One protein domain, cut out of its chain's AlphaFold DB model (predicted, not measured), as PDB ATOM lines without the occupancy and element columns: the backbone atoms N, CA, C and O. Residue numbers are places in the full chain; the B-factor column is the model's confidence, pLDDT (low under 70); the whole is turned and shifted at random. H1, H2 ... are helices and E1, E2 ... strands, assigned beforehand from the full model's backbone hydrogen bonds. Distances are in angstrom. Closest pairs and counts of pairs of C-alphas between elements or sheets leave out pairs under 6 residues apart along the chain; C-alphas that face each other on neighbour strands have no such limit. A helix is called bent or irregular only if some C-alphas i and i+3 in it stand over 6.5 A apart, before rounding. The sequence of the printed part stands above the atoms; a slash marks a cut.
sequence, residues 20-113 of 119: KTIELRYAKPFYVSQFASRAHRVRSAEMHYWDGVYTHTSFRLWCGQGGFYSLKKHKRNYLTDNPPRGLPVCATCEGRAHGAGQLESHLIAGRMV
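AT A GLANCE: This is residues 20 to 113 of the 119 residues of an uncharacterized protein of Acidobacteria bacterium (UniProt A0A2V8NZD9). A strongly twisted antiparallel sheet is built along the long hairpin of E3 and E4, with E1 beside E3 and E5 beside E4; E3 bends near its start, and there the short strands E2 and E6 join on. The single helix, H1, covers the bent end of the hairpin, away from its tight turn at residues 51 to 52, and beyond H1 residues 100 to 113 form a tail at the far end of the longest axis. The printed part has 94 residues, with six named strands, E1 to E6, followed along the chain by one named helix, H1; the sheet is branched, with E3 the strand that has three neighbours, its neighbour pairs are antiparallel, and the class is mixed, helices and strands, with under half of the residues in named elements. The whole is only just compact, close to loose, with a radius of gyration of the C-alphas of 14.4 A, and it is elongated, spanning 51 by 27 by 19 A.

IN THESE COORDINATES: E3, residues 40 to 50, is the longest strand at 27.0 A and bends by 76 degrees at residue 43; its C-alpha 40 is at (156.859, 137.447, 167.434). E4, residues 53 to 61, measures 24.8 A. E1, residues 20 to 23, begins at C-alpha 20 (140.694, 126.724, 184.356) and measures 10.1 A; E5, residues 66 to 69, measures 10.6 A. E2, residues 30 to 32, and E6, residues 78 to 80, measure 6.6 A each. H1, residues 91 to 99, measures 12.0 A and ends at C-alpha 99 (147.671, 137.926, 154.986).

HOW THE PARTS SIT: E3 has E1 and E2 on one side and E4 on the other side. E3 and E4 are a hairpin, with N 48 and O 56 at 2.8 A. E1 and E3 are antiparallel, with N 22 and O 47 at 2.8 A. E2 and E3 are a hairpin, with N 31 and O 40 at 2.8 A; E2 and E6 are antiparallel, with N 32 and O 78 at 2.9 A. E4 and E5 are a hairpin, with N 59 and O 67 at 2.8 A. E2, E3, E4 and E5 form a meander, each strand the antiparallel neighbour of the one before. The closest C-alphas of E5 and E6, those of Tyr 69 and Tyr 78, are 6.8 A apart. H1 is on the sheet at a height of 9.0 A, over E3 and only just over E4, where 3 of its 9 C-alphas fall; it runs along the strands, at 23 degrees to E3 on the local plane. The closest C-alphas of H1 and E3, those of Cys 93 and Arg 41, are 5.4 A apart. In H1 every O i to N i+4 pair is within hydrogen-bond range.

THE WHOLE: The C-alphas farthest apart, those of Asp 51 and Gly 110, are 50.9 A apart. The printed part has no cut and no long link. In the tail, residues 107 to 108 pair with residues 111 to 112, antiparallel. Mean pLDDT of the printed part is 86.6; residues 73 to 75 and residue 104 are under 70.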
ATOM      1  N   LYS A  20     141.632 125.918 185.147       86.38
ATOM      2  CA  LYS A  20     140.694 126.724 184.356       86.38
ATOM      3  C   LYS A  20     141.461 127.537 183.328       86.38
ATOM      4  O   LYS A  20     142.411 128.236 183.681       86.38
ATOM      5  N   THR A  21     141.013 127.486 182.081       89.00
ATOM      6  CA  THR A  21     141.584 128.263 180.979       89.00
ATOM      7  C   THR A  21     140.568 129.292 180.500       89.00
ATOM      8  O   THR A  21     139.399 128.971 180.308       89.00
ATOM      9  N   ILE A  22     141.006 130.538 180.344       91.06
ATOM     10  CA  ILE A  22     140.181 131.649 179.864       91.06
ATOM     11  C   ILE A  22     140.848 132.228 178.622       91.06
ATOM     12  O   ILE A  22     141.978 132.711 178.698       91.06
ATOM     13  N   GLU A  23     140.154 132.195 177.486       90.69
ATOM     14  CA  GLU A  23     140.635 132.833 176.263       90.69
ATOM     15  C   GLU A  23     140.640 134.358 176.419       90.69
ATOM     16  O   GLU A  23     139.685 134.973 176.902       90.69
ATOM     17  N   LEU A  24     141.742 134.980 176.011       86.56
ATOM     18  CA  LEU A  24     141.883 136.424 176.020       86.56
ATOM     19  C   LEU A  24     141.398 137.004 174.698       86.56
ATOM     20  O   LEU A  24     141.958 136.730 173.641       86.56
ATOM     21  N   ARG A  25     140.416 137.903 174.785       83.88
ATOM     22  CA  ARG A  25     139.911 138.656 173.626       83.88
ATOM     23  C   ARG A  25     140.918 139.668 173.085       83.88
ATOM     24  O   ARG A  25     140.872 140.005 171.910       83.88
ATOM     25  N   TYR A  26     141.810 140.158 173.944       80.44
ATOM     26  CA  TYR A  26     142.792 141.177 173.595       80.44
ATOM     27  C   TYR A  26     144.138 140.875 174.252       80.44
ATOM     28  O   TYR A  26     144.213 140.520 175.429       80.44
ATOM     29  N   ALA A  27     145.208 141.060 173.488       86.56
ATOM     30  CA  ALA A  27     146.587 141.001 173.946       86.56
ATOM     31  C   ALA A  27     147.407 142.045 173.184       86.56
ATOM     32  O   ALA A  27     147.008 142.506 172.114       86.56
ATOM     33  N   LYS A  28     148.573 142.414 173.722       91.25
ATOM     34  CA  LYS A  28     149.517 143.231 172.958       91.25
ATOM     35  C   LYS A  28     149.964 142.454 171.710       91.25
ATOM     36  O   LYS A  28     150.149 141.237 171.798       91.25
ATOM     37  N   PRO A  29     150.169 143.134 170.573       92.25
ATOM     38  CA  PRO A  29     150.417 142.482 169.292       92.25
ATOM     39  C   PRO A  29     151.727 141.696 169.256       92.25
ATOM     40  O   PRO A  29     151.813 140.720 168.511       92.25
ATOM     41  N   PHE A  30     152.732 142.071 170.056       94.00
ATOM     42  CA  PHE A  30     154.040 141.426 170.036       94.00
ATOM     43  C   PHE A  30     154.399 140.760 171.361       94.00
ATOM     44  O   PHE A  30     154.184 141.303 172.442       94.00
ATOM     45  N   TYR A  31     155.027 139.596 171.238       93.69
ATOM     46  CA  TYR A  31     155.673 138.834 172.294       93.69
ATOM     47  C   TYR A  31     157.183 138.806 172.050       93.69
ATOM     48  O   TYR A  31     157.645 138.498 170.946       93.69
ATOM     49  N   VAL A  32     157.952 139.093 173.097       92.62
ATOM     50  CA  VAL A  32     159.416 139.046 173.092       92.62
ATOM     51  C   VAL A  32     159.867 138.124 174.217       92.62
ATOM     52  O   VAL A  32     159.465 138.310 175.368       92.62
ATOM     53  N   SER A  33     160.691 137.126 173.894       89.00
ATOM     54  CA  SER A  33     161.374 136.318 174.909       89.00
ATOM     55  C   SER A  33     162.760 136.886 175.213       89.00
ATOM     56  O   SER A  33     163.336 137.609 174.403       89.00
ATOM     57  N   GLN A  34     163.302 136.553 176.384       79.06
ATOM     58  CA  GLN A  34     164.503 137.197 176.940       79.06
ATOM     59  C   GLN A  34     165.716 137.177 176.011       79.06
ATOM     60  O   GLN A  34     166.481 138.132 175.968       79.06
ATOM     61  N   PHE A  35     165.895 136.066 175.306       74.75
ATOM     62  CA  PHE A  35     167.032 135.816 174.425       74.75
ATOM     63  C   PHE A  35     166.585 135.711 172.968       74.75
ATOM     64  O   PHE A  35     167.259 135.091 172.147       74.75
ATOM     65  N   ALA A  36     165.408 136.252 172.643       79.12
ATOM     66  CA  ALA A  36     164.923 136.219 171.279       79.12
ATOM     67  C   ALA A  36     165.785 137.130 170.407       79.12
ATOM     68  O   ALA A  36     165.957 138.307 170.707       79.12
ATOM     69  N   SER A  37     166.235 136.614 169.269       88.44
ATOM     70  CA  SER A  37     166.813 137.427 168.194       88.44
ATOM     71  C   SER A  37     165.757 138.210 167.406       88.44
ATOM     72  O   SER A  37     166.100 138.988 166.521       88.44
ATOM     73  N   ARG A  38     164.465 137.985 167.691       93.06
ATOM     74  CA  ARG A  38     163.333 138.594 166.989       93.06
ATOM     75  C   ARG A  38     162.068 138.647 167.844       93.06
ATOM     76  O   ARG A  38     161.820 137.752 168.649       93.06
ATOM     77  N   ALA A  39     161.227 139.648 167.618       95.19
ATOM     78  CA  ALA A  39     159.877 139.707 168.171       95.19
ATOM     79  C   ALA A  39     158.923 138.786 167.393       95.19
ATOM     80  O   ALA A  39     159.078 138.568 166.189       95.19
ATOM     81  N   HIS A  40     157.898 138.265 168.058       95.44
ATOM     82  CA  HIS A  40     156.859 137.447 167.434       95.44
ATOM     83  C   HIS A  40     155.496 138.121 167.559       95.44
ATOM     84  O   HIS A  40     155.223 138.726 168.589       95.44
ATOM     85  N   ARG A  41     154.616 137.980 166.558       93.94
ATOM     86  CA  ARG A  41     153.219 138.412 166.710       93.94
ATOM     87  C   ARG A  41     152.387 137.377 167.441       93.94
ATOM     88  O   ARG A  41     152.396 136.197 167.074       93.94
ATOM     89  N   VAL A  42     151.619 137.858 168.407       93.56
ATOM     90  CA  VAL A  42     150.575 137.095 169.084       93.56
ATOM     91  C   VAL A  42     149.427 136.854 168.104       93.56
ATOM     92  O   VAL A  42     148.999 137.761 167.393       93.56
ATOM     93  N   ARG A  43     148.965 135.605 168.035       92.31
ATOM     94  CA  ARG A  43     147.779 135.188 167.277       92.31
ATOM     95  C   ARG A  43     146.588 134.999 168.206       92.31
ATOM     96  O   ARG A  43     145.508 135.487 167.919       92.31
ATOM     97  N   SER A  44     146.801 134.281 169.303       90.75
ATOM     98  CA  SER A  44     145.808 134.078 170.355       90.75
ATOM     99  C   SER A  44     146.505 133.906 171.699       90.75
ATOM    100  O   SER A  44     147.712 133.627 171.757       90.75
ATOM    101  N   ALA A  45     145.759 134.108 172.780       91.69
ATOM    102  CA  ALA A  45     146.282 134.037 174.131       91.69
ATOM    103  C   ALA A  45     145.246 133.446 175.088       91.69
ATOM    104  O   ALA A  45     144.049 133.667 174.936       91.69
ATOM    105  N   GLU A  46     145.723 132.725 176.093       92.19
ATOM    106  CA  GLU A  46     144.887 132.052 177.084       92.19
ATOM    107  C   GLU A  46     145.487 132.246 178.475       92.19
ATOM    108  O   GLU A  46     146.694 132.087 178.666       92.19
ATOM    109  N   MET A  47     144.660 132.579 179.463       91.62
ATOM    110  CA  MET A  47     145.047 132.615 180.872       91.62
ATOM    111  C   MET A  47     144.734 131.285 181.540       91.62
ATOM    112  O   MET A  47     143.610 130.801 181.458       91.62
ATOM    113  N   HIS A  48     145.707 130.744 182.266       89.62
ATOM    114  CA  HIS A  48     145.591 129.476 182.978       89.62
ATOM    115  C   HIS A  48     145.577 129.713 184.482       89.62
ATOM    116  O   HIS A  48     146.461 130.371 185.042       89.62
ATOM    117  N   TYR A  49     144.598 129.125 185.147       88.69
ATOM    118  CA  TYR A  49     144.401 129.174 186.586       88.69
ATOM    119  C   TYR A  49     144.513 127.771 187.157       88.69
ATOM    120  O   TYR A  49     144.033 126.825 186.540       88.69
ATOM    121  N   TRP A  50     145.109 127.663 188.340       85.94
ATOM    122  CA  TRP A  50     145.146 126.451 189.135       85.94
ATOM    123  C   TRP A  50     144.514 126.713 190.500       85.94
ATOM    124  O   TRP A  50     144.943 127.638 191.187       85.94
ATOM    125  N   ASP A  51     143.493 125.946 190.882       86.81
ATOM    126  CA  ASP A  51     142.712 126.151 192.116       86.81
ATOM    127  C   ASP A  51     142.249 127.616 192.288       86.81
ATOM    128  O   ASP A  51     142.407 128.242 193.336       86.81
ATOM    129  N   GLY A  52     141.745 128.218 191.204       83.44
ATOM    130  CA  GLY A  52     141.316 129.623 191.173       83.44
ATOM    131  C   GLY A  52     142.450 130.662 191.218       83.44
ATOM    132  O   GLY A  52     142.187 131.865 191.114       83.44
ATOM    133  N   VAL A  53     143.712 130.234 191.318       85.00
ATOM    134  CA  VAL A  53     144.898 131.099 191.341       85.00
ATOM    135  C   VAL A  53     145.523 131.170 189.954       85.00
ATOM    136  O   VAL A  53     145.823 130.155 189.336       85.00
ATOM    137  N   TYR A  54     145.769 132.380 189.451       86.75
ATOM    138  CA  TYR A  54     146.464 132.559 188.175       86.75
ATOM    139  C   TYR A  54     147.861 131.913 188.200       86.75
ATOM    140  O   TYR A  54     148.656 132.153 189.112       86.75
ATOM    141  N   THR A  55     148.191 131.149 187.158       88.06
ATOM    142  CA  THR A  55     149.501 130.497 187.007       88.06
ATOM    143  C   THR A  55     150.357 131.181 185.942       88.06
ATOM    144  O   THR A  55     151.477 131.631 186.218       88.06
ATOM    145  N   HIS A  56     149.836 131.266 184.721       89.50
ATOM    146  CA  HIS A  56     150.508 131.824 183.558       89.50
ATOM    147  C   HIS A  56     149.504 132.123 182.440       89.50
ATOM    148  O   HIS A  56     148.403 131.581 182.407       89.50
ATOM    149  N   THR A  57     149.920 132.957 181.501       91.25
ATOM    150  CA  THR A  57     149.270 133.161 180.212       91.25
ATOM    151  C   THR A  57     150.099 132.444 179.157       91.25
ATOM    152  O   THR A  57     151.317 132.639 179.104       91.25
ATOM    153  N   SER A  58     149.469 131.620 178.324       91.88
ATOM    154  CA  SER A  58     150.088 131.044 177.131       91.88
ATOM    155  C   SER A  58     149.708 131.861 175.896       91.88
ATOM    156  O   SER A  58     148.664 132.510 175.843       91.88
ATOM    157  N   PHE A  59     150.575 131.835 174.889       91.31
ATOM    158  CA  PHE A  59     150.371 132.509 173.614       91.31
ATOM    159  C   PHE A  59     150.580 131.522 172.478       91.31
ATOM    160  O   PHE A  59     151.558 130.771 172.477       91.31
ATOM    161  N   ARG A  60     149.718 131.582 171.466       93.31
ATOM    162  CA  ARG A  60     150.012 131.035 170.141       93.31
ATOM    163  C   ARG A  60     150.507 132.173 169.268       93.31
ATOM    164  O   ARG A  60     149.879 133.227 169.197       93.31
ATOM    165  N   LEU A  61     151.637 131.966 168.609       93.94
ATOM    166  CA  LEU A  61     152.257 132.947 167.728       93.94
ATOM    167  C   LEU A  61     151.918 132.611 166.274       93.94
ATOM    168  O   LEU A  61     151.744 131.444 165.922       93.94
ATOM    169  N   TRP A  62     151.860 133.615 165.398       93.31
ATOM    170  CA  TRP A  62     151.516 133.402 163.982       93.31
ATOM    171  C   TRP A  62     152.483 132.460 163.244       93.31
ATOM    172  O   TRP A  62     152.078 131.726 162.338       93.31
ATOM    173  N   CYS A  63     153.748 132.400 163.670       93.12
ATOM    174  CA  CYS A  63     154.723 131.439 163.153       93.12
ATOM    175  C   CYS A  63     154.490 129.984 163.606       93.12
ATOM    176  O   CYS A  63     155.222 129.105 163.168       93.12
ATOM    177  N   GLY A  64     153.502 129.715 164.465       91.12
ATOM    178  CA  GLY A  64     153.207 128.390 165.024       91.12
ATOM    179  C   GLY A  64     153.908 128.089 166.352       91.12
ATOM    180  O   GLY A  64     153.582 127.099 166.999       91.12
ATOM    181  N   GLN A  65     154.833 128.945 166.793       91.75
ATOM    182  CA  GLN A  65     155.488 128.795 168.094       91.75
ATOM    183  C   GLN A  65     154.551 129.150 169.260       91.75
ATOM    184  O   GLN A  65     153.565 129.873 169.093       91.75
ATOM    185  N   GLY A  66     154.887 128.644 170.448       91.12
ATOM    186  CA  GLY A  66     154.241 129.001 171.708       91.12
ATOM    187  C   GLY A  66     155.063 130.010 172.510       91.12
ATOM    188  O   GLY A  66     156.293 129.982 172.482       91.12
ATOM    189  N   GLY A  67     154.385 130.887 173.243       89.81
ATOM    190  CA  GLY A  67     154.991 131.762 174.246       89.81
ATOM    191  C   GLY A  67     154.305 131.594 175.595       89.81
ATOM    192  O   GLY A  67     153.180 131.101 175.663       89.81
ATOM    193  N   PHE A  68     154.955 132.031 176.672       89.44
ATOM    194  CA  PHE A  68     154.308 132.108 177.979       89.44
ATOM    195  C   PHE A  68     154.785 133.314 178.781       89.44
ATOM    196  O   PHE A  68     155.952 133.716 178.728       89.44
ATOM    197  N   TYR A  69     153.864 133.860 179.563       86.62
ATOM    198  CA  TYR A  69     154.095 134.919 180.531       86.62
ATOM    199  C   TYR A  69     153.574 134.468 181.893       86.62
ATOM    200  O   TYR A  69     152.473 133.949 182.002       86.62
ATOM    201  N   SER A  70     154.349 134.663 182.955       82.00
ATOM    202  CA  SER A  70     153.903 134.394 184.324       82.00
ATOM    203  C   SER A  70     154.386 135.506 185.233       82.00
ATOM    204  O   SER A  70     155.523 135.967 185.098       82.00
ATOM    205  N   LEU A  71     153.542 135.888 186.193       72.75
ATOM    206  CA  LEU A  71     153.882 136.890 187.196       72.75
ATOM    207  C   LEU A  71     155.107 136.418 188.000       72.75
ATOM    208  O   LEU A  71     156.082 137.131 188.131       72.75
ATOM    209  N   LYS A  72     155.214 135.144 188.387       70.88
ATOM    210  CA  LYS A  72     156.373 134.674 189.178       70.88
ATOM    211  C   LYS A  72     157.740 134.820 188.481       70.88
ATOM    212  O   LYS A  72     158.765 134.817 189.152       70.88
ATOM    213  N   LYS A  73     157.781 134.941 187.147       63.09
ATOM    214  CA  LYS A  73     159.022 135.022 186.346       63.09
ATOM    215  C   LYS A  73     159.168 136.362 185.602       63.09
ATOM    216  O   LYS A  73     159.806 136.395 184.551       63.09
ATOM    217  N   HIS A  74     158.618 137.439 186.180       54.22
ATOM    218  CA  HIS A  74     158.450 138.832 185.706       54.22
ATOM    219  C   HIS A  74     159.499 139.494 184.778       54.22
ATOM    220  O   HIS A  74     159.223 140.584 184.291       54.22
ATOM    221  N   LYS A  75     160.687 138.936 184.518       57.62
ATOM    222  CA  LYS A  75     161.792 139.679 183.876       57.62
ATOM    223  C   LYS A  75     162.290 139.142 182.537       57.62
ATOM    224  O   LYS A  75     163.238 139.694 181.994       57.62
ATOM    225  N   ARG A  76     161.717 138.055 182.021       74.75
ATOM    226  CA  ARG A  76     162.317 137.341 180.880       74.75
ATOM    227  C   ARG A  76     161.509 137.488 179.599       74.75
ATOM    228  O   ARG A  76     162.062 137.864 178.579       74.75
ATOM    229  N   ASN A  77     160.203 137.272 179.660       87.12
ATOM    230  CA  ASN A  77     159.331 137.382 178.495       87.12
ATOM    231  C   ASN A  77     158.310 138.485 178.735       87.12
ATOM    232  O   ASN A  77     157.799 138.607 179.850       87.12
ATOM    233  N   TYR A  78     158.000 139.268 177.709       87.44
ATOM    234  CA  TYR A  78     157.046 140.358 177.831       87.44
ATOM    235  C   TYR A  78     156.261 140.587 176.546       87.44
ATOM    236  O   TYR A  78     156.625 140.152 175.453       87.44
ATOM    237  N   LEU A  79     155.144 141.274 176.736       89.69
ATOM    238  CA  LEU A  79     154.223 141.713 175.710       89.69
ATOM    239  C   LEU A  79     154.439 143.208 175.455       89.69
ATOM    240  O   LEU A  79     154.648 143.965 176.402       89.69
ATOM    241  N   THR A  80     154.389 143.637 174.198       90.75
ATOM    242  CA  THR A  80     154.639 145.033 173.813       90.75
ATOM    243  C   THR A  80     153.784 145.451 172.618       90.75
ATOM    244  O   THR A  80     153.448 144.628 171.766       90.75
ATOM    245  N   ASP A  81     153.414 146.733 172.570       91.12
ATOM    246  CA  ASP A  81     152.690 147.330 171.439       91.12
ATOM    247  C   ASP A  81     153.557 147.415 170.187       91.12
ATOM    248  O   ASP A  81     153.057 147.274 169.078       91.12
ATOM    249  N   ASN A  82     154.863 147.601 170.374       90.25
ATOM    250  CA  ASN A  82     155.829 147.743 169.295       90.25
ATOM    251  C   ASN A  82     157.041 146.844 169.547       90.25
ATOM    252  O   ASN A  82     157.467 146.722 170.704       90.25
ATOM    253  N   PRO A  83     157.627 146.237 168.501       88.44
ATOM    254  CA  PRO A  83     158.886 145.527 168.649       88.44
ATOM    255  C   PRO A  83     159.957 146.481 169.217       88.44
ATOM    256  O   PRO A  83     160.010 147.649 168.820       88.44
ATOM    257  N   PRO A  84     160.800 146.020 170.156       86.00
ATOM    258  CA  PRO A  84     161.893 146.818 170.702       86.00
ATOM    259  C   PRO A  84     162.799 147.372 169.599       86.00
ATOM    260  O   PRO A  84     163.034 146.710 168.587       86.00
ATOM    261  N   ARG A  85     163.343 148.578 169.802       86.06
ATOM    262  CA  ARG A  85     164.227 149.224 168.821       86.06
ATOM    263  C   ARG A  85     165.398 148.297 168.471       86.06
ATOM    264  O   ARG A  85     166.104 147.833 169.360       86.06
ATOM    265  N   GLY A  86     165.601 148.058 167.176       85.69
ATOM    266  CA  GLY A  86     166.675 147.199 166.665       85.69
ATOM    267  C   GLY A  86     166.388 145.695 166.727       85.69
ATOM    268  O   GLY A  86     167.198 144.921 166.228       85.69
ATOM    269  N   LEU A  87     165.247 145.267 167.280       90.38
ATOM    270  CA  LEU A  87     164.842 143.865 167.277       90.38
ATOM    271  C   LEU A  87     163.928 143.588 166.072       90.38
ATOM    272  O   LEU A  87     162.816 144.122 166.020       90.38
ATOM    273  N   PRO A  88     164.342 142.756 165.099       93.81
ATOM    274  CA  PRO A  88     163.511 142.456 163.940       93.81
ATOM    275  C   PRO A  88     162.254 141.681 164.347       93.81
ATOM    276  O   PRO A  88     162.239 140.957 165.342       93.81
ATOM    277  N   VAL A  89     161.193 141.783 163.550       94.56
ATOM    278  CA  VAL A  89     160.002 140.938 163.712       94.56
ATOM    279  C   VAL A  89     160.189 139.639 162.931       94.56
ATOM    280  O   VAL A  89     160.774 139.610 161.850       94.56
ATOM    281  N   CYS A  90     159.692 138.528 163.471       95.69
ATOM    282  CA  CYS A  90     159.650 137.254 162.771       95.69
ATOM    283  C   CYS A  90     158.861 137.387 161.458       95.69
ATOM    284  O   CYS A  90     157.644 137.560 161.481       95.69
ATOM    285  N   ALA A  91     159.544 137.232 160.320       93.00
ATOM    286  CA  ALA A  91     158.949 137.382 158.991       93.00
ATOM    287  C   ALA A  91     157.715 136.487 158.769       93.00
ATOM    288  O   ALA A  91     156.728 136.925 158.189       93.00
ATOM    289  N   THR A  92     157.722 135.253 159.290       94.31
ATOM    290  CA  THR A  92     156.558 134.351 159.218       94.31
ATOM    291  C   THR A  92     155.376 134.873 160.029       94.31
ATOM    292  O   THR A  92     154.234 134.738 159.597       94.31
ATOM    293  N   CYS A  93     155.639 135.450 161.208       93.75
ATOM    294  CA  CYS A  93     154.594 136.075 162.010       93.75
ATOM    295  C   CYS A  93     153.979 137.258 161.264       93.75
ATOM    296  O   CYS A  93     152.758 137.336 161.174       93.75
ATOM    297  N   GLU A  94     154.822 138.140 160.722       91.75
ATOM    298  CA  GLU A  94     154.364 139.347 160.035       91.75
ATOM    299  C   GLU A  94     153.586 139.002 158.765       91.75
ATOM    300  O   GLU A  94     152.447 139.427 158.622       91.75
ATOM    301  N   GLY A  95     154.131 138.141 157.899       90.25
ATOM    302  CA  GLY A  95     153.474 137.761 156.646       90.25
ATOM    303  C   GLY A  95     152.128 137.059 156.846       90.25
ATOM    304  O   GLY A  95     151.182 137.325 156.110       90.25
ATOM    305  N   ARG A  96     151.999 136.193 157.863       91.62
ATOM    306  CA  ARG A  96     150.725 135.516 158.160       91.62
ATOM    307  C   ARG A  96     149.702 136.441 158.806       91.62
ATOM    308  O   ARG A  96     148.534 136.355 158.453       91.62
ATOM    309  N   ALA A  97     150.119 137.315 159.723       90.38
ATOM    310  CA  ALA A  97     149.217 138.303 160.313       90.38
ATOM    311  C   ALA A  97     148.701 139.285 159.252       90.38
ATOM    312  O   ALA A  97     147.514 139.593 159.215       90.38
ATOM    313  N   HIS A  98     149.593 139.719 158.361       89.38
ATOM    314  CA  HIS A  98     149.284 140.586 157.233       89.38
ATOM    315  C   HIS A  98     148.306 139.923 156.256       89.38
ATOM    316  O   HIS A  98     147.220 140.446 156.021       89.38
ATOM    317  N   GLY A  99     148.602 138.697 155.810       85.94
ATOM    318  CA  GLY A  99     147.671 137.926 154.986       85.94
ATOM    319  C   GLY A  99     146.331 137.653 155.677       85.94
ATOM    320  O   GLY A  99     145.305 137.590 155.012       85.94
ATOM    321  N   ALA A 100     146.296 137.513 157.002       85.19
ATOM    322  CA  ALA A 100     145.055 137.312 157.752       85.19
ATOM    323  C   ALA A 100     144.251 138.602 157.985       85.19
ATOM    324  O   ALA A 100     143.224 138.555 158.659       85.19
ATOM    325  N   GLY A 101     144.714 139.752 157.483       83.19
ATOM    326  CA  GLY A 101     144.017 141.026 157.652       83.19
ATOM    327  C   GLY A 101     144.085 141.619 159.048       83.19
ATOM    328  O   GLY A 101     143.260 142.449 159.407       83.19
ATOM    329  N   GLN A 102     145.060 141.206 159.857       81.50
ATOM    330  CA  GLN A 102     145.315 141.835 161.157       81.50
ATOM    331  C   GLN A 102     146.023 143.190 161.023       81.50
ATOM    332  O   GLN A 102     146.257 143.869 162.020       81.50
ATOM    333  N   LEU A 103     146.429 143.550 159.807       80.00
ATOM    334  CA  LEU A 103     147.056 144.818 159.473       80.00
ATOM    335  C   LEU A 103     146.203 145.542 158.442       80.00
ATOM    336  O   LEU A 103     145.560 144.905 157.615       80.00
ATOM    337  N   GLU A 104     146.247 146.872 158.476       69.94
ATOM    338  CA  GLU A 104     145.448 147.733 157.590       69.94
ATOM    339  C   GLU A 104     145.743 147.501 156.100       69.94
ATOM    340  O   GLU A 104     144.901 147.754 155.243       69.94
ATOM    341  N   SER A 105     146.937 146.997 155.779       71.19
ATOM    342  CA  SER A 105     147.312 146.608 154.425       71.19
ATOM    343  C   SER A 105     147.266 145.091 154.284       71.19
ATOM    344  O   SER A 105     147.872 144.381 155.078       71.19
ATOM    345  N   HIS A 106     146.602 144.618 153.229       74.00
ATOM    346  CA  HIS A 106     146.633 143.227 152.753       74.00
ATOM    347  C   HIS A 106     147.562 143.051 151.540       74.00
ATOM    348  O   HIS A 106     147.539 142.020 150.869       74.00
ATOM    349  N   LEU A 107     148.361 144.074 151.211       78.94
ATOM    350  CA  LEU A 107     149.300 144.044 150.091       78.94
ATOM    351  C   LEU A 107     150.704 143.564 150.493       78.94
ATOM    352  O   LEU A 107     151.430 144.275 151.188       78.94
ATOM    353  N   ILE A 108     151.113 142.381 150.028       77.00
ATOM    354  CA  ILE A 108     152.515 141.930 150.078       77.00
ATOM    355  C   ILE A 108     153.087 142.042 148.668       77.00
ATOM    356  O   ILE A 108     152.563 141.442 147.730       77.00
ATOM    357  N   ALA A 109     154.156 142.831 148.507       82.44
ATOM    358  CA  ALA A 109     154.767 143.120 147.204       82.44
ATOM    359  C   ALA A 109     153.738 143.583 146.143       82.44
ATOM    360  O   ALA A 109     153.753 143.124 145.003       82.44
ATOM    361  N   GLY A 110     152.799 144.449 146.547       82.25
ATOM    362  CA  GLY A 110     151.754 144.999 145.673       82.25
ATOM    363  C   GLY A 110     150.612 144.038 145.326       82.25
ATOM    364  O   GLY A 110     149.728 144.408 144.561       82.25
ATOM    365  N   ARG A 111     150.594 142.820 145.878       83.94
ATOM    366  CA  ARG A 111     149.545 141.824 145.627       83.94
ATOM    367  C   ARG A 111     148.680 141.640 146.860       83.94
ATOM    368  O   ARG A 111     149.212 141.518 147.962       83.94
ATOM    369  N   MET A 112     147.365 141.569 146.664       84.12
ATOM    370  CA  MET A 112     146.443 141.179 147.727       84.12
ATOM    371  C   MET A 112     146.718 139.728 148.121       84.12
ATOM    372  O   MET A 112     146.720 138.836 147.274       84.12
ATOM    373  N   VAL A 113     146.963 139.506 149.406       80.62
ATOM    374  CA  VAL A 113     147.174 138.176 149.975       80.62
ATOM    375  C   VAL A 113     146.128 137.897 151.046       80.62
ATOM    376  O   VAL A 113     145.768 138.780 151.820       80.62
TER     377      VAL A 113